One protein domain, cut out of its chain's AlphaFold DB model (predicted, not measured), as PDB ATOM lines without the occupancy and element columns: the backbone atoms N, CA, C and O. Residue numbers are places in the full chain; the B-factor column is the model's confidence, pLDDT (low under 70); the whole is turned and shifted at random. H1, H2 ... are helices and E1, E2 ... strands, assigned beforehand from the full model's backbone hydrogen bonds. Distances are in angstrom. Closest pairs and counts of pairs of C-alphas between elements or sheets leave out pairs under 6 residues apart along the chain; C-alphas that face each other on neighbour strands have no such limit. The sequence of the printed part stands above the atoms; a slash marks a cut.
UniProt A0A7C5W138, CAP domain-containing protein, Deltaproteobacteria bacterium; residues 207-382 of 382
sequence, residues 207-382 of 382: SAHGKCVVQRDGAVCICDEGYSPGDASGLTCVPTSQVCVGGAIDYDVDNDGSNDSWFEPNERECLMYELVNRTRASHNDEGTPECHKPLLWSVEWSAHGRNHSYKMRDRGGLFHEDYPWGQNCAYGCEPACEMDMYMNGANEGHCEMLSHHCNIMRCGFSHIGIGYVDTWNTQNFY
ATOM      1  N   SER A 207     148.778 -87.985 237.783       98.00
ATOM      2  CA  SER A 207     149.443 -86.990 238.645       98.00
ATOM      3  C   SER A 207     150.941 -86.754 238.355       98.00
ATOM      4  O   SER A 207     151.635 -86.212 239.206       98.00
ATOM      5  N   ALA A 208     151.437 -87.137 237.172       97.88
ATOM      6  CA  ALA A 208     152.856 -87.213 236.796       97.88
ATOM      7  C   ALA A 208     153.713 -88.203 237.623       97.88
ATOM      8  O   ALA A 208     154.938 -88.097 237.614       97.88
ATOM      9  N   HIS A 209     153.073 -89.172 238.289       98.38
ATOM     10  CA  HIS A 209     153.699 -90.185 239.151       98.38
ATOM     11  C   HIS A 209     153.207 -91.606 238.828       98.38
ATOM     12  O   HIS A 209     152.902 -92.410 239.712       98.38
ATOM     13  N   GLY A 210     153.059 -91.889 237.536       97.81
ATOM     14  CA  GLY A 210     152.665 -93.195 237.034       97.81
ATOM     15  C   GLY A 210     152.365 -93.188 235.539       97.81
ATOM     16  O   GLY A 210     152.393 -92.151 234.869       97.81
ATOM     17  N   LYS A 211     152.025 -94.365 235.016       97.69
ATOM     18  CA  LYS A 211     151.653 -94.589 233.617       97.69
ATOM     19  C   LYS A 211     150.201 -95.043 233.522       97.69
ATOM     20  O   LYS A 211     149.837 -96.055 234.118       97.69
ATOM     21  N   CYS A 212     149.393 -94.354 232.716       96.75
ATOM     22  CA  CYS A 212     148.047 -94.827 232.406       96.75
ATOM     23  C   CYS A 212     148.110 -96.037 231.464       96.75
ATOM     24  O   CYS A 212     148.842 -96.031 230.467       96.75
ATOM     25  N   VAL A 213     147.326 -97.061 231.782       93.19
ATOM     26  CA  VAL A 213     147.064 -98.227 230.937       93.19
ATOM     27  C   VAL A 213     145.559 -98.456 230.831       93.19
ATOM     28  O   VAL A 213     144.793 -98.084 231.722       93.19
ATOM     29  N   VAL A 214     145.132 -99.052 229.721       89.06
ATOM     30  CA  VAL A 214     143.737 -99.442 229.502       89.06
ATOM     31  C   VAL A 214     143.613-100.916 229.850       89.06
ATOM     32  O   VAL A 214     144.184-101.754 229.158       89.06
ATOM     33  N   GLN A 215     142.876-101.204 230.915       87.25
ATOM     34  CA  GLN A 215     142.510-102.551 231.340       87.25
ATOM     35  C   GLN A 215     141.037-102.818 231.010       87.25
ATOM     36  O   GLN A 215     140.300-101.912 230.600       87.25
ATOM     37  N   ARG A 216     140.566-104.058 231.187       79.19
ATOM     38  CA  ARG A 216     139.183-104.426 230.830       79.19
ATOM     39  C   ARG A 216     138.089-103.704 231.636       79.19
ATOM     40  O   ARG A 216     136.927-103.729 231.237       79.19
ATOM     41  N   ASP A 217     138.440-103.082 232.762       80.94
ATOM     42  CA  ASP A 217     137.570-102.240 233.598       80.94
ATOM     43  C   ASP A 217     137.830-100.721 233.420       80.94
ATOM     44  O   ASP A 217     137.293 -99.894 234.165       80.94
ATOM     45  N   GLY A 218     138.589-100.343 232.383       86.62
ATOM     46  CA  GLY A 218     138.823 -98.968 231.938       86.62
ATOM     47  C   GLY A 218     140.271 -98.502 232.120       86.62
ATOM     48  O   GLY A 218     141.190 -99.300 232.269       86.62
ATOM     49  N   ALA A 219     140.490 -97.185 232.104       92.31
ATOM     50  CA  ALA A 219     141.799 -96.627 232.444       92.31
ATOM     51  C   ALA A 219     142.149 -96.871 233.917       92.31
ATOM     52  O   ALA A 219     141.298 -96.723 234.801       92.31
ATOM     53  N   VAL A 220     143.416 -97.177 234.174       95.38
ATOM     54  CA  VAL A 220     144.022 -97.219 235.507       95.38
ATOM     55  C   VAL A 220     145.480 -96.762 235.420       95.38
ATOM     56  O   VAL A 220     146.151 -96.948 234.406       95.38
ATOM     57  N   CYS A 221     145.970 -96.130 236.479       98.19
ATOM     58  CA  CYS A 221     147.354 -95.716 236.621       98.19
ATOM     59  C   CYS A 221     148.179 -96.795 237.326       98.19
ATOM     60  O   CYS A 221     147.924 -97.129 238.481       98.19
ATOM     61  N   ILE A 222     149.225 -97.275 236.656       98.38
ATOM     62  CA  ILE A 222     150.332 -97.973 237.310       98.38
ATOM     63  C   ILE A 222     151.190 -96.885 237.966       98.38
ATOM     64  O   ILE A 222     151.906 -96.172 237.262       98.38
ATOM     65  N   CYS A 223     151.070 -96.708 239.283       98.62
ATOM     66  CA  CYS A 223     151.805 -95.675 240.018       98.62
ATOM     67  C   CYS A 223     153.284 -96.046 240.242       98.62
ATOM     68  O   CYS A 223     153.624 -97.217 240.458       98.62
ATOM     69  N   ASP A 224     154.147 -95.029 240.207       98.62
ATOM     70  CA  ASP A 224     155.595 -95.135 240.427       98.62
ATOM     71  C   ASP A 224     155.939 -95.517 241.881       98.62
ATOM     72  O   ASP A 224     155.080 -95.488 242.762       98.62
ATOM     73  N   GLU A 225     157.194 -95.895 242.147       97.81
ATOM     74  CA  GLU A 225     157.661 -96.274 243.491       97.81
ATOM     75  C   GLU A 225     157.462 -95.140 244.513       97.81
ATOM     76  O   GLU A 225     157.817 -93.985 244.258       97.81
ATOM     77  N   GLY A 226     156.874 -95.463 245.667       98.25
ATOM     78  CA  GLY A 226     156.473 -94.494 246.689       98.25
ATOM     79  C   GLY A 226     155.129 -93.798 246.427       98.25
ATOM     80  O   GLY A 226     154.760 -92.912 247.204       98.25
ATOM     81  N   TYR A 227     154.402 -94.167 245.363       98.75
ATOM     82  CA  TYR A 227     153.080 -93.634 245.021       98.75
ATOM     83  C   TYR A 227     152.025 -94.734 244.913       98.75
ATOM     84  O   TYR A 227     152.248 -95.802 244.346       98.75
ATOM     85  N   SER A 228     150.827 -94.416 245.394       98.56
ATOM     86  CA  SER A 228     149.658 -95.288 245.395       98.56
ATOM     87  C   SER A 228     148.424 -94.570 244.830       98.56
ATOM     88  O   SER A 228     148.403 -93.336 244.764       98.56
ATOM     89  N   PRO A 229     147.375 -95.313 244.435       98.19
ATOM     90  CA  PRO A 229     146.104 -94.741 243.999       98.19
ATOM     91  C   PRO A 229     145.494 -93.816 245.059       98.19
ATOM     92  O   PRO A 229     145.362 -94.204 246.221       98.19
ATOM     93  N   GLY A 230     145.116 -92.599 244.659       96.94
ATOM     94  CA  GLY A 230     144.528 -91.608 245.569       96.94
ATOM     95  C   GLY A 230     143.055 -91.858 245.905       96.94
ATOM     96  O   GLY A 230     142.572 -91.408 246.942       96.94
ATOM     97  N   ASP A 231     142.341 -92.570 245.032       96.56
ATOM     98  CA  ASP A 231     140.913 -92.862 245.153       96.56
ATOM     99  C   ASP A 231     140.501 -94.064 244.272       96.56
ATOM    100  O   ASP A 231     141.282 -94.571 243.461       96.56
ATOM    101  N   ALA A 232     139.247 -94.511 244.410       95.19
ATOM    102  CA  ALA A 232     138.710 -95.696 243.734       95.19
ATOM    103  C   ALA A 232     138.633 -95.595 242.194       95.19
ATOM    104  O   ALA A 232     138.401 -96.606 241.530       95.19
ATOM    105  N   SER A 233     138.821 -94.412 241.592       93.69
ATOM    106  CA  SER A 233     138.899 -94.291 240.129       93.69
ATOM    107  C   SER A 233     140.147 -94.972 239.562       93.69
ATOM    108  O   SER A 233     140.108 -95.476 238.434       93.69
ATOM    109  N   GLY A 234     141.238 -94.991 240.341       95.94
ATOM    110  CA  GLY A 234     142.561 -95.427 239.903       95.94
ATOM    111  C   GLY A 234     143.243 -94.477 238.913       95.94
ATOM    112  O   GLY A 234     144.172 -94.904 238.239       95.94
ATOM    113  N   LEU A 235     142.785 -93.223 238.776       96.62
ATOM    114  CA  LEU A 235     143.306 -92.251 237.794       96.62
ATOM    115  C   LEU A 235     144.287 -91.223 238.390       96.62
ATOM    116  O   LEU A 235     144.823 -90.375 237.673       96.62
ATOM    117  N   THR A 236     144.517 -91.286 239.701       97.31
ATOM    118  CA  THR A 236     145.379 -90.381 240.468       97.31
ATOM    119  C   THR A 236     146.445 -91.187 241.205       97.31
ATOM    120  O   THR A 236     146.136 -92.200 241.826       97.31
ATOM    121  N   CYS A 237     147.697 -90.726 241.161       98.62
ATOM    122  CA  CYS A 237     148.783 -91.263 241.982       98.62
ATOM    123  C   CYS A 237     149.182 -90.208 243.017       98.62
ATOM    124  O   CYS A 237     149.458 -89.059 242.666       98.62
ATOM    125  N   VAL A 238     149.178 -90.581 244.293       98.69
ATOM    126  CA  VAL A 238     149.570 -89.730 245.427       98.69
ATOM    127  C   VAL A 238     150.657 -90.443 246.232       98.69
ATOM    128  O   VAL A 238     150.718 -91.672 246.171       98.69
ATOM    129  N   PRO A 239     151.531 -89.733 246.969       98.69
ATOM    130  CA  PRO A 239     152.532 -90.389 247.804       98.69
ATOM    131  C   PRO A 239     151.872 -91.410 248.736       98.69
ATOM    132  O   PRO A 239     150.880 -91.084 249.388       98.69
ATOM    133  N   THR A 240     152.415 -92.626 248.820       98.50
ATOM    134  CA  THR A 240     151.816 -93.734 249.587       98.50
ATOM    135  C   THR A 240     151.572 -93.343 251.056       98.50
ATOM    136  O   THR A 240     150.553 -93.714 251.633       98.50
ATOM    137  N   SER A 241     152.415 -92.472 251.623       97.38
ATOM    138  CA  SER A 241     152.280 -91.885 252.969       97.38
ATOM    139  C   SER A 241     151.108 -90.906 253.173       97.38
ATOM    140  O   SER A 241     150.911 -90.425 254.284       97.38
ATOM    141  N   GLN A 242     150.336 -90.580 252.130       97.94
ATOM    142  CA  GLN A 242     149.089 -89.802 252.236       97.94
ATOM    143  C   GLN A 242     147.835 -90.686 252.313       97.94
ATOM    144  O   GLN A 242     146.778 -90.188 252.692       97.94
ATOM    145  N   VAL A 243     147.942 -91.969 251.948       98.06
ATOM    146  CA  VAL A 243     146.813 -92.917 251.880       98.06
ATOM    147  C   VAL A 243     146.983 -94.102 252.827       98.06
ATOM    148  O   VAL A 243     146.030 -94.465 253.509       98.06
ATOM    149  N   CYS A 244     148.195 -94.649 252.940       98.25
ATOM    150  CA  CYS A 244     148.573 -95.577 253.999       98.25
ATOM    151  C   CYS A 244     148.897 -94.764 255.258       98.25
ATOM    152  O   CYS A 244     150.035 -94.349 255.477       98.25
ATOM    153  N   VAL A 245     147.859 -94.459 256.035       98.00
ATOM    154  CA  VAL A 245     147.930 -93.616 257.238       98.00
ATOM    155  C   VAL A 245     147.278 -94.305 258.431       98.00
ATOM    156  O   VAL A 245     146.420 -95.177 258.263       98.00
ATOM    157  N   GLY A 246     147.693 -93.909 259.634       98.06
ATOM    158  CA  GLY A 246     147.074 -94.352 260.877       98.06
ATOM    159  C   GLY A 246     145.682 -93.768 261.112       98.06
ATOM    160  O   GLY A 246     145.259 -92.806 260.463       98.06
ATOM    161  N   GLY A 247     144.959 -94.353 262.062       98.12
ATOM    162  CA  GLY A 247     143.610 -93.929 262.415       98.12
ATOM    163  C   GLY A 247     143.096 -94.550 263.709       98.12
ATOM    164  O   GLY A 247     143.706 -95.456 264.277       98.12
ATOM    165  N   ALA A 248     141.954 -94.044 264.173       98.25
ATOM    166  CA  ALA A 248     141.297 -94.543 265.374       98.25
ATOM    167  C   ALA A 248     140.661 -95.922 265.141       98.25
ATOM    168  O   ALA A 248     140.075 -96.161 264.086       98.25
ATOM    169  N   ILE A 249     140.750 -96.772 266.163       98.00
ATOM    170  CA  ILE A 249     140.209 -98.138 266.237       98.00
ATOM    171  C   ILE A 249     139.657 -98.387 267.657       98.00
ATOM    172  O   ILE A 249     139.816 -97.533 268.532       98.00
ATOM    173  N   ASP A 250     139.018 -99.534 267.889       97.31
ATOM    174  CA  ASP A 250     138.675-100.051 269.230       97.31
ATOM    175  C   ASP A 250     138.879-101.575 269.246       97.31
ATOM    176  O   ASP A 250     137.928-102.359 269.231       97.31
ATOM    177  N   TYR A 251     140.143-101.993 269.156       97.06
ATOM    178  CA  TYR A 251     140.521-103.382 268.889       97.06
ATOM    179  C   TYR A 251     141.913-103.697 269.453       97.06
ATOM    180  O   TYR A 251     142.791-102.844 269.429       97.06
ATOM    181  N   ASP A 252     142.117-104.910 269.964       96.69
ATOM    182  CA  ASP A 252     143.395-105.403 270.505       96.69
ATOM    183  C   ASP A 252     144.353-105.763 269.351       96.69
ATOM    184  O   ASP A 252     144.197-106.809 268.715       96.69
ATOM    185  N   VAL A 253     145.307-104.888 269.008       97.12
ATOM    186  CA  VAL A 253     146.144-105.055 267.802       97.12
ATOM    187  C   VAL A 253     147.322-105.991 268.035       97.12
ATOM    188  O   VAL A 253     147.703-106.725 267.117       97.12
ATOM    189  N   ASP A 254     147.922-105.961 269.224       93.94
ATOM    190  CA  ASP A 254     149.121-106.739 269.555       93.94
ATOM    191  C   ASP A 254     148.851-108.023 270.356       93.94
ATOM    192  O   ASP A 254     149.774-108.805 270.608       93.94
ATOM    193  N   ASN A 255     147.573-108.305 270.624       92.00
ATOM    194  CA  ASN A 255     147.066-109.489 271.308       92.00
ATOM    195  C   ASN A 255     147.517-109.552 272.787       92.00
ATOM    196  O   ASN A 255     147.774-110.644 273.313       92.00
ATOM    197  N   ASP A 256     147.621-108.395 273.462       94.25
ATOM    198  CA  ASP A 256     147.957-108.288 274.894       94.25
ATOM    199  C   ASP A 256     146.751-108.469 275.841       94.25
ATOM    200  O   ASP A 256     146.928-108.748 277.034       94.25
ATOM    201  N   GLY A 257     145.527-108.409 275.301       94.50
ATOM    202  CA  GLY A 257     144.265-108.478 276.042       94.50
ATOM    203  C   GLY A 257     143.611-107.119 276.325       94.50
ATOM    204  O   GLY A 257     142.605-107.078 277.045       94.50
ATOM    205  N   SER A 258     144.156-106.028 275.784       96.88
ATOM    206  CA  SER A 258     143.654-104.656 275.895       96.88
ATOM    207  C   SER A 258     143.331-104.091 274.511       96.88
ATOM    208  O   SER A 258     144.098-104.265 273.577       96.88
ATOM    209  N   ASN A 259     142.227-103.353 274.371       97.62
ATOM    210  CA  ASN A 259     141.935-102.676 273.106       97.62
ATOM    211  C   ASN A 259     142.829-101.440 272.921       97.62
ATOM    212  O   ASN A 259     142.866-100.555 273.785       97.62
ATOM    213  N   ASP A 260     143.461-101.334 271.755       97.88
ATOM    214  CA  ASP A 260     144.079-100.109 271.275       97.88
ATOM    215  C   ASP A 260     143.021 -99.113 270.797       97.88
ATOM    216  O   ASP A 260     141.945 -99.473 270.316       97.88
ATOM    217  N   SER A 261     143.372 -97.829 270.878       97.94
ATOM    218  CA  SER A 261     142.555 -96.721 270.356       97.94
ATOM    219  C   SER A 261     143.105 -96.106 269.064       97.94
ATOM    220  O   SER A 261     142.481 -95.209 268.488       97.94
ATOM    221  N   TRP A 262     144.275 -96.558 268.605       98.12
ATOM    222  CA  TRP A 262     144.949 -96.039 267.417       98.12
ATOM    223  C   TRP A 262     145.803 -97.113 266.745       98.12
ATOM    224  O   TRP A 262     146.674 -97.702 267.380       98.12
ATOM    225  N   PHE A 263     145.604 -97.307 265.444       98.44
ATOM    226  CA  PHE A 263     146.490 -98.101 264.605       98.44
ATOM    227  C   PHE A 263     147.408 -97.169 263.819       98.44
ATOM    228  O   PHE A 263     146.924 -96.282 263.120       98.44
ATOM    229  N   GLU A 264     148.718 -97.402 263.880       97.81
ATOM    230  CA  GLU A 264     149.703 -96.742 263.017       97.81
ATOM    231  C   GLU A 264     150.330 -97.783 262.073       97.81
ATOM    232  O   GLU A 264     150.853 -98.791 262.574       97.81
ATOM    233  N   PRO A 265     150.282 -97.595 260.739       97.94
ATOM    234  CA  PRO A 265     150.906 -98.508 259.794       97.94
ATOM    235  C   PRO A 265     152.431 -98.444 259.858       97.94
ATOM    236  O   PRO A 265     153.024 -97.417 260.188       97.94
ATOM    237  N   ASN A 266     153.078 -99.549 259.500       95.69
ATOM    238  CA  ASN A 266     154.527 -99.604 259.329       95.69
ATOM    239  C   ASN A 266     154.937 -99.607 257.843       95.69
ATOM    240  O   ASN A 266     154.122 -99.777 256.938       95.69
ATOM    241  N   GLU A 267     156.236 -99.432 257.594       95.25
ATOM    242  CA  GLU A 267     156.808 -99.343 256.243       95.25
ATOM    243  C   GLU A 267     156.509-100.579 255.370       95.25
ATOM    244  O   GLU A 267     156.259-100.428 254.176       95.25
ATOM    245  N   ARG A 268     156.458-101.791 255.951       95.62
ATOM    246  CA  ARG A 268     156.161-103.034 255.209       95.62
ATOM    247  C   ARG A 268     154.707-103.101 254.761       95.62
ATOM    248  O   ARG A 268     154.439-103.514 253.638       95.62
ATOM    249  N   GLU A 269     153.781-102.668 255.612       97.75
ATOM    250  CA  GLU A 269     152.348-102.627 255.298       97.75
ATOM    251  C   GLU A 269     152.062-101.631 254.171       97.75
ATOM    252  O   GLU A 269     151.371-101.973 253.211       97.75
ATOM    253  N   CYS A 270     152.663-100.438 254.229       98.19
ATOM    254  CA  CYS A 270     152.534 -99.447 253.163       98.19
ATOM    255  C   CYS A 270     153.224 -99.883 251.860       98.19
ATOM    256  O   CYS A 270     152.673 -99.666 250.780       98.19
ATOM    257  N   LEU A 271     154.381-100.550 251.937       97.50
ATOM    258  CA  LEU A 271     155.039-101.134 250.765       97.50
ATOM    259  C   LEU A 271     154.184-102.244 250.133       97.50
ATOM    260  O   LEU A 271     154.041-102.288 248.915       97.50
ATOM    261  N   MET A 272     153.573-103.117 250.935       98.00
ATOM    262  CA  MET A 272     152.672-104.153 250.425       98.00
ATOM    263  C   MET A 272     151.382-103.552 249.836       98.00
ATOM    264  O   MET A 272     150.923-104.015 248.795       98.00
ATOM    265  N   TYR A 273     150.829-102.486 250.426       98.44
ATOM    266  CA  TYR A 273     149.683-101.754 249.864       98.44
ATOM    267  C   TYR A 273     149.977-101.206 248.461       98.44
ATOM    268  O   TYR A 273     149.151-101.317 247.546       98.44
ATOM    269  N   GLU A 274     151.175-100.648 248.286       98.12
ATOM    270  CA  GLU A 274     151.669-100.154 247.007       98.12
ATOM    271  C   GLU A 274     151.867-101.295 245.996       98.12
ATOM    272  O   GLU A 274     151.405-101.194 244.860       98.12
ATOM    273  N   LEU A 275     152.494-102.405 246.407       98.12
ATOM    274  CA  LEU A 275     152.726-103.576 245.553       98.12
ATOM    275  C   LEU A 275     151.418-104.226 245.084       98.12
ATOM    276  O   LEU A 275     151.278-104.493 243.892       98.12
ATOM    277  N   VAL A 276     150.439-104.412 245.975       98.00
ATOM    278  CA  VAL A 276     149.114-104.951 245.626       98.00
ATOM    279  C   VAL A 276     148.432-104.082 244.571       98.00
ATOM    280  O   VAL A 276     147.950-104.598 243.561       98.00
ATOM    281  N   ASN A 277     148.411-102.761 244.766       98.31
ATOM    282  CA  ASN A 277     147.762-101.846 243.829       98.31
ATOM    283  C   ASN A 277     148.522-101.706 242.503       98.31
ATOM    284  O   ASN A 277     147.889-101.659 241.447       98.31
ATOM    285  N   ARG A 278     149.862-101.694 242.528       97.75
ATOM    286  CA  ARG A 278     150.688-101.700 241.312       97.75
ATOM    287  C   ARG A 278     150.444-102.966 240.500       97.75
ATOM    288  O   ARG A 278     150.202-102.854 239.301       97.75
ATOM    289  N   THR A 279     150.437-104.134 241.145       96.31
ATOM    290  CA  THR A 279     150.137-105.406 240.483       96.31
ATOM    291  C   THR A 279     148.727-105.421 239.917       96.31
ATOM    292  O   THR A 279     148.591-105.717 238.736       96.31
ATOM    293  N   ARG A 280     147.695-105.026 240.681       95.88
ATOM    294  CA  ARG A 280     146.324-104.912 240.147       95.88
ATOM    295  C   ARG A 280     146.272-104.025 238.906       95.88
ATOM    296  O   ARG A 280     145.630-104.400 237.938       95.88
ATOM    297  N   ALA A 281     146.980-102.896 238.880       96.38
ATOM    298  CA  ALA A 281     147.010-102.022 237.709       96.38
ATOM    299  C   ALA A 281     147.786-102.609 236.508       96.38
ATOM    300  O   ALA A 281     147.454-102.291 235.364       96.38
ATOM    301  N   SER A 282     148.812-103.438 236.736       94.06
ATOM    302  CA  SER A 282     149.724-103.948 235.696       94.06
ATOM    303  C   SER A 282     149.520-105.408 235.280       94.06
ATOM    304  O   SER A 282     150.242-105.870 234.398       94.06
ATOM    305  N   HIS A 283     148.623-106.150 235.932       89.94
ATOM    306  CA  HIS A 283     148.342-107.548 235.602       89.94
ATOM    307  C   HIS A 283     147.721-107.680 234.200       89.94
ATOM    308  O   HIS A 283     147.154-106.720 233.678       89.94
ATOM    309  N   ASN A 284     147.860-108.853 233.580       84.00
ATOM    310  CA  ASN A 284     147.190-109.180 232.321       84.00
ATOM    311  C   ASN A 284     146.049-110.156 232.626       84.00
ATOM    312  O   ASN A 284     146.292-111.128 233.332       84.00
ATOM    313  N   ASP A 285     144.865-109.958 232.040       72.56
ATOM    314  CA  ASP A 285     143.752-110.910 232.170       72.56
ATOM    315  C   ASP A 285     144.164-112.326 231.700       72.56
ATOM    316  O   ASP A 285     144.417-112.540 230.509       72.56
ATOM    317  N   GLU A 286     144.166-113.314 232.600       69.00
ATOM    318  CA  GLU A 286     144.579-114.701 232.306       69.00
ATOM    319  C   GLU A 286     143.404-115.701 232.194       69.00
ATOM    320  O   GLU A 286     143.589-116.912 232.056       69.00
ATOM    321  N   GLY A 287     142.172-115.188 232.112       56.44
ATOM    322  CA  GLY A 287     140.995-115.942 231.654       56.44
ATOM    323  C   GLY A 287     139.844-116.042 232.652       56.44
ATOM    324  O   GLY A 287     138.795-116.602 232.317       56.44
ATOM    325  N   THR A 288     139.990-115.463 233.844       67.62
ATOM    326  CA  THR A 288     138.884-115.242 234.789       67.62
ATOM    327  C   THR A 288     138.585-113.742 234.956       67.62
ATOM    328  O   THR A 288     139.359-112.911 234.486       67.62
ATOM    329  N   PRO A 289     137.440-113.336 235.548       72.50
ATOM    330  CA  PRO A 289     137.120-111.918 235.740       72.50
ATOM    331  C   PRO A 289     137.981-111.236 236.821       72.50
ATOM    332  O   PRO A 289     137.536-111.017 237.948       72.50
ATOM    333  N   GLU A 290     139.190-110.837 236.445       85.06
ATOM    334  CA  GLU A 290     140.142-110.068 237.257       85.06
ATOM    335  C   GLU A 290     139.846-108.564 237.191       85.06
ATOM    336  O   GLU A 290     139.467-108.060 236.136       85.06
ATOM    337  N   CYS A 291     139.974-107.815 238.284       87.75
ATOM    338  CA  CYS A 291     139.775-106.364 238.292       87.75
ATOM    339  C   CYS A 291     141.049-105.612 238.659       87.75
ATOM    340  O   CYS A 291     141.753-105.959 239.606       87.75
ATOM    341  N   HIS A 292     141.271-104.529 237.924       92.38
ATOM    342  CA  HIS A 292     142.489-103.736 237.921       92.38
ATOM    343  C   HIS A 292     142.283-102.394 238.635       92.38
ATOM    344  O   HIS A 292     143.251-101.746 239.034       92.38
ATOM    345  N   LYS A 293     141.023-101.994 238.882       93.19
ATOM    346  CA  LYS A 293     140.688-100.906 239.816       93.19
ATOM    347  C   LYS A 293     141.326-101.115 241.196       93.19
ATOM    348  O   LYS A 293     141.433-102.258 241.644       93.19
ATOM    349  N   PRO A 294     141.737-100.037 241.880       97.38
ATOM    350  CA  PRO A 294     142.528-100.139 243.098       97.38
ATOM    351  C   PRO A 294     141.718-100.636 244.300       97.38
ATOM    352  O   PRO A 294     140.496-100.495 244.346       97.38
ATOM    353  N   LEU A 295     142.429-101.174 245.290       98.19
ATOM    354  CA  LEU A 295     141.913-101.439 246.630       98.19
ATOM    355  C   LEU A 295     142.311-100.278 247.540       98.19
ATOM    356  O   LEU A 295     143.483 -99.908 247.584       98.19
ATOM    357  N   LEU A 296     141.346 -99.721 248.267       98.31
ATOM    358  CA  LEU A 296     141.569 -98.622 249.205       98.31
ATOM    359  C   LEU A 296     142.097 -99.120 250.555       98.31
ATOM    360  O   LEU A 296     141.667-100.157 251.062       98.31
ATOM    361  N   TRP A 297     143.006 -98.353 251.154       98.38
ATOM    362  CA  TRP A 297     143.559 -98.634 252.477       98.38
ATOM    363  C   TRP A 297     142.471 -98.658 253.564       98.38
ATOM    364  O   TRP A 297     141.632 -97.759 253.639       98.38
ATOM    365  N   SER A 298     142.506 -99.675 254.428       98.06
ATOM    366  CA  SER A 298     141.588 -99.830 255.557       98.06
ATOM    367  C   SER A 298     142.349 -99.918 256.874       98.06
ATOM    368  O   SER A 298     143.013-100.918 257.146       98.06
ATOM    369  N   VAL A 299     142.230 -98.886 257.714       98.31
ATOM    370  CA  VAL A 299     142.847 -98.846 259.052       98.31
ATOM    371  C   VAL A 299     142.334-100.000 259.920       98.31
ATOM    372  O   VAL A 299     143.132-100.772 260.444       98.31
ATOM    373  N   GLU A 300     141.009-100.164 260.000       97.25
ATOM    374  CA  GLU A 300     140.354-101.203 260.805       97.25
ATOM    375  C   GLU A 300     140.837-102.604 260.406       97.25
ATOM    376  O   GLU A 300     141.386-103.347 261.215       97.25
ATOM    377  N   TRP A 301     140.737-102.966 259.126       98.06
ATOM    378  CA  TRP A 301     141.117-104.317 258.706       98.06
ATOM    379  C   TRP A 301     142.630-104.567 258.710       98.06
ATOM    380  O   TRP A 301     143.044-105.730 258.688       98.06
ATOM    381  N   SER A 302     143.449-103.510 258.787       98.25
ATOM    382  CA  SER A 302     144.893-103.603 259.050       98.25
ATOM    383  C   SER A 302     145.184-103.891 260.522       98.25
ATOM    384  O   SER A 302     146.044-104.718 260.813       98.25
ATOM    385  N   ALA A 303     144.417-103.305 261.449       98.06
ATOM    386  CA  ALA A 303     144.464-103.629 262.875       98.06
ATOM    387  C   ALA A 303     144.127-105.109 263.131       98.06
ATOM    388  O   ALA A 303     144.945-105.835 263.703       98.06
ATOM    389  N   HIS A 304     143.001-105.587 262.590       97.81
ATOM    390  CA  HIS A 304     142.631-107.009 262.616       97.81
ATOM    391  C   HIS A 304     143.701-107.898 261.948       97.81
ATOM    392  O   HIS A 304     144.094-108.934 262.488       97.81
ATOM    393  N   GLY A 305     144.236-107.482 260.791       97.50
ATOM    394  CA  GLY A 305     145.292-108.216 260.085       97.50
ATOM    395  C   GLY A 305     146.605-108.307 260.871       97.50
ATOM    396  O   GLY A 305     147.304-109.323 260.811       97.50
ATOM    397  N   ARG A 306     146.950-107.276 261.651       97.69
ATOM    398  CA  ARG A 306     148.164-107.284 262.475       97.69
ATOM    399  C   ARG A 306     147.985-108.199 263.687       97.69
ATOM    400  O   ARG A 306     148.852-109.046 263.889       97.69
ATOM    401  N   ASN A 307     146.847-108.151 264.384       98.06
ATOM    402  CA  ASN A 307     146.515-109.110 265.451       98.06
ATOM    403  C   ASN A 307     146.549-110.561 264.950       98.06
ATOM    404  O   ASN A 307     147.168-111.427 265.570       98.06
ATOM    405  N   HIS A 308     145.961-110.830 263.783       97.69
ATOM    406  CA  HIS A 308     146.031-112.156 263.177       97.69
ATOM    407  C   HIS A 308     147.484-112.590 262.903       97.69
ATOM    408  O   HIS A 308     147.859-113.734 263.172       97.69
ATOM    409  N   SER A 309     148.340-111.662 262.472       97.31
ATOM    410  CA  SER A 309     149.773-111.911 262.268       97.31
ATOM    411  C   SER A 309     150.528-112.171 263.586       97.31
ATOM    412  O   SER A 309     151.380-113.061 263.619       97.31
ATOM    413  N   TYR A 310     150.164-111.505 264.694       97.38
ATOM    414  CA  TYR A 310     150.627-111.854 266.051       97.38
ATOM    415  C   TYR A 310     150.233-113.296 266.415       97.38
ATOM    416  O   TYR A 310     151.092-114.101 266.783       97.38
ATOM    417  N   LYS A 311     148.958-113.667 266.233       97.00
ATOM    418  CA  LYS A 311     148.462-115.024 266.525       97.00
ATOM    419  C   LYS A 311     149.140-116.101 265.664       97.00
ATOM    420  O   LYS A 311     149.444-117.180 266.177       97.00
ATOM    421  N   MET A 312     149.410-115.835 264.382       97.19
ATOM    422  CA  MET A 312     150.158-116.753 263.506       97.19
ATOM    423  C   MET A 312     151.610-116.936 263.956       97.19
ATOM    424  O   MET A 312     152.066-118.081 264.052       97.19
ATOM    425  N   ARG A 313     152.305-115.843 264.308       96.12
ATOM    426  CA  ARG A 313     153.662-115.877 264.875       96.12
ATOM    427  C   ARG A 313     153.717-116.722 266.143       96.12
ATOM    428  O   ARG A 313     154.533-117.636 266.235       96.12
ATOM    429  N   ASP A 314     152.831-116.448 267.096       96.00
ATOM    430  CA  ASP A 314     152.858-117.067 268.427       96.00
ATOM    431  C   ASP A 314     152.433-118.541 268.398       96.00
ATOM    432  O   ASP A 314     152.902-119.352 269.201       96.00
ATOM    433  N   ARG A 315     151.597-118.921 267.425       95.62
ATOM    434  CA  ARG A 315     151.243-120.318 267.139       95.62
ATOM    435  C   ARG A 315     152.294-121.050 266.296       95.62
ATOM    436  O   ARG A 315     152.313-122.280 266.299       95.62
ATOM    437  N   GLY A 316     153.144-120.321 265.571       95.19
ATOM    438  CA  GLY A 316     154.160-120.872 264.676       95.19
ATOM    439  C   GLY A 316     153.591-121.530 263.415       95.19
ATOM    440  O   GLY A 316     154.125-122.545 262.967       95.19
ATOM    441  N   GLY A 317     152.504-121.000 262.847       94.31
ATOM    442  CA  GLY A 317     151.920-121.553 261.623       94.31
ATOM    443  C   GLY A 317     150.792-120.721 261.023       94.31
ATOM    444  O   GLY A 317     150.087-120.011 261.737       94.31
ATOM    445  N   LEU A 318     150.616-120.849 259.704       93.88
ATOM    446  CA  LEU A 318     149.547-120.189 258.955       93.88
ATOM    447  C   LEU A 318     148.180-120.816 259.248       93.88
ATOM    448  O   LEU A 318     148.033-122.039 259.301       93.88
ATOM    449  N   PHE A 319     147.176-119.962 259.393       95.06
ATOM    450  CA  PHE A 319     145.758-120.308 259.402       95.06
ATOM    451  C   PHE A 319     144.953-119.088 258.929       95.06
ATOM    452  O   PHE A 319     145.540-118.085 258.532       95.06
ATOM    453  N   HIS A 320     143.625-119.195 258.945       94.50
ATOM    454  CA  HIS A 320     142.730-118.072 258.684       94.50
ATOM    455  C   HIS A 320     141.832-117.815 259.895       94.50
ATOM    456  O   HIS A 320     141.244-118.754 260.440       94.50
ATOM    457  N   GLU A 321     141.702-116.551 260.284       93.75
ATOM    458  CA  GLU A 321     140.834-116.062 261.357       93.75
ATOM    459  C   GLU A 321     140.499-114.587 261.090       93.75
ATOM    460  O   GLU A 321     141.282-113.888 260.452       93.75
ATOM    461  N   ASP A 322     139.343-114.130 261.576       90.62
ATOM    462  CA  ASP A 322     138.970-112.711 261.677       90.62
ATOM    463  C   ASP A 322     139.197-111.872 260.399       90.62
ATOM    464  O   ASP A 322     139.975-110.917 260.360       90.62
ATOM    465  N   TYR A 323     138.502-112.264 259.328       90.56
ATOM    466  CA  TYR A 323     138.493-111.569 258.042       90.56
ATOM    467  C   TYR A 323     137.062-111.358 257.528       90.56
ATOM    468  O   TYR A 323     136.171-112.153 257.841       90.56
ATOM    469  N   PRO A 324     136.823-110.317 256.710       87.81
ATOM    470  CA  PRO A 324     135.474-109.955 256.283       87.81
ATOM    471  C   PRO A 324     134.952-110.832 255.137       87.81
ATOM    472  O   PRO A 324     133.844-111.359 255.231       87.81
ATOM    473  N   TRP A 325     135.733-111.001 254.060       91.75
ATOM    474  CA  TRP A 325     135.310-111.767 252.874       91.75
ATOM    475  C   TRP A 325     136.433-112.534 252.169       91.75
ATOM    476  O   TRP A 325     136.183-113.609 251.621       91.75
ATOM    477  N   GLY A 326     137.651-111.992 252.154       93.56
ATOM    478  CA  GLY A 326     138.850-112.674 251.670       93.56
ATOM    479  C   GLY A 326     140.028-112.427 252.600       93.56
ATOM    480  O   GLY A 326     140.086-111.388 253.261       93.56
ATOM    481  N   GLN A 327     140.962-113.375 252.641       95.44
ATOM    482  CA  GLN A 327     142.193-113.252 253.410       95.44
ATOM    483  C   GLN A 327     143.339-113.985 252.714       95.44
ATOM    484  O   GLN A 327     143.171-115.138 252.321       95.44
ATOM    485  N   ASN A 328     144.499-113.337 252.622       95.25
ATOM    486  CA  ASN A 328     145.764-113.985 252.280       95.25
ATOM    487  C   ASN A 328     146.674-113.974 253.510       95.25
ATOM    488  O   ASN A 328     146.719-112.975 254.232       95.25
ATOM    489  N   CYS A 329     147.397-115.069 253.731       93.75
ATOM    490  CA  CYS A 329     148.309-115.233 254.859       93.75
ATOM    491  C   CYS A 329     149.626-115.817 254.353       93.75
ATOM    492  O   CYS A 329     149.618-116.854 253.689       93.75
ATOM    493  N   ALA A 330     150.758-115.222 254.717       92.94
ATOM    494  CA  ALA A 330     152.063-115.797 254.414       92.94
ATOM    495  C   ALA A 330     153.077-115.512 255.523       92.94
ATOM    496  O   ALA A 330     152.828-114.754 256.466       92.94
ATOM    497  N   TYR A 331     154.212-116.204 255.433       93.50
ATOM    498  CA  TYR A 331     155.347-115.949 256.299       93.50
ATOM    499  C   TYR A 331     156.677-116.170 255.579       93.50
ATOM    500  O   TYR A 331     156.790-117.027 254.700       93.50
ATOM    501  N   GLY A 332     157.714-115.474 256.040       88.06
ATOM    502  CA  GLY A 332     159.106-115.876 255.829       88.06
ATOM    503  C   GLY A 332     159.901-115.107 254.775       88.06
ATOM    504  O   GLY A 332     161.080-115.421 254.603       88.06
ATOM    505  N   CYS A 333     159.335-114.095 254.113       86.88
ATOM    506  CA  CYS A 333     160.118-113.175 253.285       86.88
ATOM    507  C   CYS A 333     159.598-111.726 253.334       86.88
ATOM    508  O   CYS A 333     158.825-111.361 254.211       86.88
ATOM    509  N   GLU A 334     160.141-110.868 252.469       91.50
ATOM    510  CA  GLU A 334     159.806-109.442 252.375       91.50
ATOM    511  C   GLU A 334     158.655-109.207 251.377       91.50
ATOM    512  O   GLU A 334     158.496-110.026 250.465       91.50
ATOM    513  N   PRO A 335     157.924-108.073 251.447       94.75
ATOM    514  CA  PRO A 335     156.696-107.853 250.678       94.75
ATOM    515  C   PRO A 335     156.761-108.171 249.175       94.75
ATOM    516  O   PRO A 335     155.830-108.749 248.625       94.75
ATOM    517  N   ALA A 336     157.870-107.857 248.497       92.62
ATOM    518  CA  ALA A 336     158.032-108.150 247.068       92.62
ATOM    519  C   ALA A 336     158.105-109.658 246.749       92.62
ATOM    520  O   ALA A 336     157.625-110.087 245.704       92.62
ATOM    521  N   CYS A 337     158.682-110.464 247.646       92.19
ATOM    522  CA  CYS A 337     158.715-111.924 247.524       92.19
ATOM    523  C   CYS A 337     157.345-112.536 247.848       92.19
ATOM    524  O   CYS A 337     156.885-113.428 247.142       92.19
ATOM    525  N   GLU A 338     156.666-112.021 248.872       92.25
ATOM    526  CA  GLU A 338     155.329-112.485 249.255       92.25
ATOM    527  C   GLU A 338     154.307-112.194 248.147       92.25
ATOM    528  O   GLU A 338     153.493-113.052 247.814       92.25
ATOM    529  N   MET A 339     154.406-111.024 247.506       94.00
ATOM    530  CA  MET A 339     153.577-110.652 246.361       94.00
ATOM    531  C   MET A 339     153.796-111.579 245.153       94.00
ATOM    532  O   MET A 339     152.827-112.013 244.534       94.00
ATOM    533  N   ASP A 340     155.051-111.918 244.833       91.06
ATOM    534  CA  ASP A 340     155.373-112.889 243.778       91.06
ATOM    535  C   ASP A 340     154.794-114.276 244.098       91.06
ATOM    536  O   ASP A 340     154.151-114.889 243.248       91.06
ATOM    537  N   MET A 341     154.917-114.738 245.346       88.69
ATOM    538  CA  MET A 341     154.329-116.008 245.784       88.69
ATOM    539  C   MET A 341     152.799-116.028 245.688       88.69
ATOM    540  O   MET A 341     152.243-117.037 245.257       88.69
ATOM    541  N   TYR A 342     152.119-114.937 246.056       90.19
ATOM    542  CA  TYR A 342     150.660-114.845 245.957       90.19
ATOM    543  C   TYR A 342     150.155-114.833 244.510       90.19
ATOM    544  O   TYR A 342     149.068-115.345 244.256       90.19
ATOM    545  N   MET A 343     150.913-114.266 243.566       88.06
ATOM    546  CA  MET A 343     150.492-114.165 242.161       88.06
ATOM    547  C   MET A 343     150.918-115.364 241.308       88.06
ATOM    548  O   MET A 343     150.145-115.798 240.458       88.06
ATOM    549  N   ASN A 344     152.121-115.896 241.550       84.44
ATOM    550  CA  ASN A 344     152.823-116.857 240.688       84.44
ATOM    551  C   ASN A 344     153.094-118.214 241.376       84.44
ATOM    552  O   ASN A 344     153.920-119.006 240.910       84.44
ATOM    553  N   GLY A 345     152.438-118.493 242.507       75.00
ATOM    554  CA  GLY A 345     152.633-119.707 243.300       75.00
ATOM    555  C   GLY A 345     152.411-120.998 242.501       75.00
ATOM    556  O   GLY A 345     151.292-121.324 242.118       75.00
ATOM    557  N   ALA A 346     153.470-121.792 242.314       62.34
ATOM    558  CA  ALA A 346     153.510-122.942 241.395       62.34
ATOM    559  C   ALA A 346     152.519-124.104 241.670       62.34
ATOM    560  O   ALA A 346     152.496-125.069 240.906       62.34
ATOM    561  N   ASN A 347     151.735-124.035 242.749       61.72
ATOM    562  CA  ASN A 347     150.750-125.041 243.159       61.72
ATOM    563  C   ASN A 347     149.313-124.486 243.268       61.72
ATOM    564  O   ASN A 347     148.431-125.219 243.712       61.72
ATOM    565  N   GLU A 348     149.061-123.228 242.892       60.50
ATOM    566  CA  GLU A 348     147.710-122.654 242.855       60.50
ATOM    567  C   GLU A 348     147.197-122.623 241.412       60.50
ATOM    568  O   GLU A 348     147.864-122.127 240.504       60.50
ATOM    569  N   GLY A 349     146.012-123.197 241.180       62.09
ATOM    570  CA  GLY A 349     145.337-123.091 239.890       62.09
ATOM    571  C   GLY A 349     144.935-121.642 239.613       62.09
ATOM    572  O   GLY A 349     144.514-120.933 240.530       62.09
ATOM    573  N   HIS A 350     145.052-121.205 238.354       65.50
ATOM    574  CA  HIS A 350     144.758-119.825 237.963       65.50
ATOM    575  C   HIS A 350     143.333-119.419 238.405       65.50
ATOM    576  O   HIS A 350     142.333-119.956 237.923       65.50
ATOM    577  N   CYS A 351     143.279-118.484 239.354       67.44
ATOM    578  CA  CYS A 351     142.091-117.952 240.019       67.44
ATOM    579  C   CYS A 351     141.078-118.996 240.556       67.44
ATOM    580  O   CYS A 351     139.860-118.852 240.397       67.44
ATOM    581  N   GLU A 352     141.545-120.043 241.247       70.75
ATOM    582  CA  GLU A 352     140.641-120.888 242.046       70.75
ATOM    583  C   GLU A 352     139.959-120.084 243.174       70.75
ATOM    584  O   GLU A 352     140.496-119.094 243.681       70.75
ATOM    585  N   MET A 353     138.754-120.497 243.587       66.12
ATOM    586  CA  MET A 353     137.961-119.773 244.589       66.12
ATOM    587  C   MET A 353     138.710-119.665 245.928       66.12
ATOM    588  O   MET A 353     138.924-120.675 246.590       66.12
ATOM    589  N   LEU A 354     139.009-118.426 246.346       66.62
ATOM    590  CA  LEU A 354     139.799-118.073 247.542       66.62
ATOM    591  C   LEU A 354     141.303-118.423 247.472       66.62
ATOM    592  O   LEU A 354     141.959-118.424 248.508       66.62
ATOM    593  N   SER A 355     141.864-118.656 246.279       85.50
ATOM    594  CA  SER A 355     143.327-118.627 246.070       85.50
ATOM    595  C   SER A 355     143.900-117.217 246.272       85.50
ATOM    596  O   SER A 355     143.174-116.218 246.164       85.50
ATOM    597  N   HIS A 356     145.204-117.117 246.550       90.19
ATOM    598  CA  HIS A 356     145.831-115.852 246.937       90.19
ATOM    599  C   HIS A 356     145.783-114.810 245.811       90.19
ATOM    600  O   HIS A 356     145.354-113.671 246.029       90.19
ATOM    601  N   HIS A 357     146.128-115.241 244.594       90.44
ATOM    602  CA  HIS A 357     146.002-114.479 243.351       90.44
ATOM    603  C   HIS A 357     144.570-113.956 243.172       90.44
ATOM    604  O   HIS A 357     144.342-112.774 242.912       90.44
ATOM    605  N   CYS A 358     143.575-114.831 243.349       88.81
ATOM    606  CA  CYS A 358     142.178-114.508 243.067       88.81
ATOM    607  C   CYS A 358     141.558-113.559 244.097       88.81
ATOM    608  O   CYS A 358     140.642-112.811 243.760       88.81
ATOM    609  N   ASN A 359     142.058-113.547 245.339       91.62
ATOM    610  CA  ASN A 359     141.721-112.504 246.306       91.62
ATOM    611  C   ASN A 359     142.310-111.150 245.879       91.62
ATOM    612  O   ASN A 359     141.583-110.157 245.851       91.62
ATOM    613  N   ILE A 360     143.581-111.116 245.460       94.19
ATOM    614  CA  ILE A 360     144.257-109.887 245.010       94.19
ATOM    615  C   ILE A 360     143.595-109.296 243.767       94.19
ATOM    616  O   ILE A 360     143.404-108.085 243.723       94.19
ATOM    617  N   MET A 361     143.185-110.111 242.797       92.50
ATOM    618  CA  MET A 361     142.558-109.647 241.551       92.50
ATOM    619  C   MET A 361     141.021-109.597 241.605       92.50
ATOM    620  O   MET A 361     140.371-109.329 240.594       92.50
ATOM    621  N   ARG A 362     140.384-109.836 242.760       90.25
ATOM    622  CA  ARG A 362     138.918-109.945 242.816       90.25
ATOM    623  C   ARG A 362     138.216-108.620 242.511       90.25
ATOM    624  O   ARG A 362     138.505-107.590 243.120       90.25
ATOM    625  N   CYS A 363     137.189-108.687 241.664       87.25
ATOM    626  CA  CYS A 363     136.254-107.584 241.404       87.25
ATOM    627  C   CYS A 363     135.261-107.294 242.535       87.25
ATOM    628  O   CYS A 363     134.630-106.243 242.539       87.25
ATOM    629  N   GLY A 364     135.063-108.246 243.450       89.06
ATOM    630  CA  GLY A 364     134.145-108.079 244.580       89.06
ATOM    631  C   GLY A 364     134.727-107.255 245.728       89.06
ATOM    632  O   GLY A 364     133.975-106.901 246.625       89.06
ATOM    633  N   PHE A 365     136.034-106.981 245.701       93.62
ATOM    634  CA  PHE A 365     136.744-106.260 246.749       93.62
ATOM    635  C   PHE A 365     137.090-104.845 246.291       93.62
ATOM    636  O   PHE A 365     137.411-104.600 245.127       93.62
ATOM    637  N   SER A 366     137.006-103.927 247.242       95.81
ATOM    638  CA  SER A 366     137.171-102.482 247.088       95.81
ATOM    639  C   SER A 366     138.176-101.905 248.085       95.81
ATOM    640  O   SER A 366     138.694-100.812 247.869       95.81
ATOM    641  N   HIS A 367     138.460-102.638 249.162       97.56
ATOM    642  CA  HIS A 367     139.368-102.238 250.225       97.56
ATOM    643  C   HIS A 367     140.303-103.384 250.615       97.56
ATOM    644  O   HIS A 367     139.994-104.564 250.427       97.56
ATOM    645  N   ILE A 368     141.439-103.013 251.200       98.44
ATOM    646  CA  ILE A 368     142.414-103.934 251.774       98.44
ATOM    647  C   ILE A 368     142.916-103.406 253.120       98.44
ATOM    648  O   ILE A 368     143.249-102.228 253.261       98.44
ATOM    649  N   GLY A 369     142.967-104.288 254.112       98.25
ATOM    650  CA  GLY A 369     143.734-104.094 255.335       98.25
ATOM    651  C   GLY A 369     144.974-104.981 255.315       98.25
ATOM    652  O   GLY A 369     144.887-106.128 254.881       98.25
ATOM    653  N   ILE A 370     146.125-104.468 255.745       98.25
ATOM    654  CA  ILE A 370     147.393-105.206 255.734       98.25
ATOM    655  C   ILE A 370     148.051-105.072 257.101       98.25
ATOM    656  O   ILE A 370     148.272-103.961 257.577       98.25
ATOM    657  N   GLY A 371     148.389-106.204 257.712       97.00
ATOM    658  CA  GLY A 371     149.117-106.251 258.976       97.00
ATOM    659  C   GLY A 371     150.394-107.071 258.861       97.00
ATOM    660  O   GLY A 371     150.369-108.155 258.278       97.00
ATOM    661  N   TYR A 372     151.487-106.568 259.439       96.88
ATOM    662  CA  TYR A 372     152.768-107.273 259.553       96.88
ATOM    663  C   TYR A 372     153.238-107.390 261.000       96.88
ATOM    664  O   TYR A 372     153.180-106.431 261.771       96.88
ATOM    665  N   VAL A 373     153.817-108.547 261.322       95.19
ATOM    666  CA  VAL A 373     154.610-108.790 262.532       95.19
ATOM    667  C   VAL A 373     155.858-109.566 262.123       95.19
ATOM    668  O   VAL A 373     155.777-110.732 261.746       95.19
ATOM    669  N   ASP A 374     157.025-108.921 262.171       91.88
ATOM    670  CA  ASP A 374     158.284-109.442 261.617       91.88
ATOM    671  C   ASP A 374     158.156-109.826 260.122       91.88
ATOM    672  O   ASP A 374     158.077-108.957 259.249       91.88
ATOM    673  N   THR A 375     158.134-111.128 259.826       92.38
ATOM    674  CA  THR A 375     157.905-111.710 258.493       92.38
ATOM    675  C   THR A 375     156.578-112.462 258.398       92.38
ATOM    676  O   THR A 375     156.405-113.229 257.463       92.38
ATOM    677  N   TRP A 376     155.666-112.302 259.361       95.75
ATOM    678  CA  TRP A 376     154.299-112.829 259.314       95.75
ATOM    679  C   TRP A 376     153.372-111.731 258.812       95.75
ATOM    680  O   TRP A 376     153.389-110.629 259.367       95.75
ATOM    681  N   ASN A 377     152.569-112.022 257.790       95.06
ATOM    682  CA  ASN A 377     151.661-111.041 257.206       95.06
ATOM    683  C   ASN A 377     150.252-111.592 256.983       95.06
ATOM    684  O   ASN A 377     150.058-112.780 256.715       95.06
ATOM    685  N   THR A 378     149.284-110.682 257.052       97.06
ATOM    686  CA  THR A 378     147.885-110.918 256.695       97.06
ATOM    687  C   THR A 378     147.390-109.787 255.800       97.06
ATOM    688  O   THR A 378     147.544-108.614 256.147       97.06
ATOM    689  N   GLN A 379     146.746-110.134 254.687       97.75
ATOM    690  CA  GLN A 379     145.972-109.215 253.850       97.75
ATOM    691  C   GLN A 379     144.483-109.557 253.996       97.75
ATOM    692  O   GLN A 379     144.091-110.679 253.687       97.75
ATOM    693  N   ASN A 380     143.657-108.611 254.438       97.81
ATOM    694  CA  ASN A 380     142.208-108.752 254.613       97.81
ATOM    695  C   ASN A 380     141.466-107.954 253.529       97.81
ATOM    696  O   ASN A 380     141.722-106.762 253.375       97.81
ATOM    697  N   PHE A 381     140.521-108.572 252.813       96.62
ATOM    698  CA  PHE A 381     139.847-107.982 251.645       96.62
ATOM    699  C   PHE A 381     138.320-107.900 251.808       96.62
ATOM    700  O   PHE A 381     137.700-108.895 252.206       96.62
ATOM    701  N   TYR A 382     137.716-106.755 251.447       90.12
ATOM    702  CA  TYR A 382     136.256-106.522 251.462       90.12
ATOM    703  C   TYR A 382     135.737-105.547 250.396       90.12
ATOM    704  O   TYR A 382     136.534-104.778 249.810       90.12
TER     705      TYR A 382
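Overview. This is residues 207 to 382 of the 382 residues of the protein "CAP domain-containing protein" of Deltaproteobacteria bacterium (UniProt A0A7C5W138). A small sheet of three strands, E7, E9 and E8, makes the core, with the long helix H2 packed on one face and H1, H3 and H4 on the other. Three hairpins from the first part of the domain lie outside this body: E1 with E2 packs on H1, as does E3 of the hairpin E3 and E4, while E5 with E6 packs on H2. The 176 printed residues hold nine named strands and four named helices, in the order E1 E2 E3 E4 E5 E6 H1 H2 E7 H3 H4 E8 E9, a mixed class. The core sheet is antiparallel, and the whole is compact, with a radius of gyration of the C-alphas of 15.4 A and spans of 47 by 36 by 25 A.

Arrangement. Start with E1, residues 210 to 215, and E2, residues 218 to 223, an antiparallel hairpin where N 211 and O 222 are within hydrogen-bond range at 2.9 A. Next, E3, residues 227 to 229, and E4, residues 237 to 239, form a hairpin with N 228 and O 238 2.9 A apart. E5, residues 247 to 251, and E6, residues 260 to 263, form another, with N 247 and O 263 at 2.9 A. H1, residues 267 to 282, comes closest to E2 at the C-alphas of Ile 222 and Ala 281, 5.3 A. H2, residues 299 to 315, comes closest to E5 at the C-alphas of Gly 247 and Val 299, 6.0 A. Then look at E7, residues 326 to 331, E8, residues 367 to 373, and the inner strand E9, residues 376 to 381: N 328 and O 379 are 2.9 A apart, N 371 and O 378 3.0 A. H2 is on this sheet at a height of 6.3 A; its closest C-alphas to E8, Arg 306 and Gly 371, are 3.8 A apart. H1, on the opposite face, has a height of 10.4 A. H3, residues 335 to 344, and H4, residues 356 to 360, are on the same face as H1. This gives three layers, helices on both faces of a sheet. E7, H3, H4 and E8 form a split strand-helix-strand unit, with E9 between its two strands and a right-handed crossover. H1 and H3 touch, closest at the C-alphas of Met 272 and Pro 335, 5.5 A. Every O i to N i+4 pair is within hydrogen-bond range in H1, H2, H3 and H4.

Along the chain. Find C-alpha 210 at (152.665, -93.195, 237.034), where E1 begins. H1 starts at (156.808, -99.343, 256.243) and runs 22.2 A; H2 runs 24.4 A and E8 20.7 A. E9 ends at C-alpha 381, (139.847, -107.982, 251.645).

Size, cuts and confidence. The C-alphas farthest apart, Val 214 and Gly 257, are 47.4 A apart. The printed part has no cut; the links H1 to H2 and H3 to H4 are long. The pLDDT is under 70 at residues 286 to 288, 346 to 351 and 353 to 354.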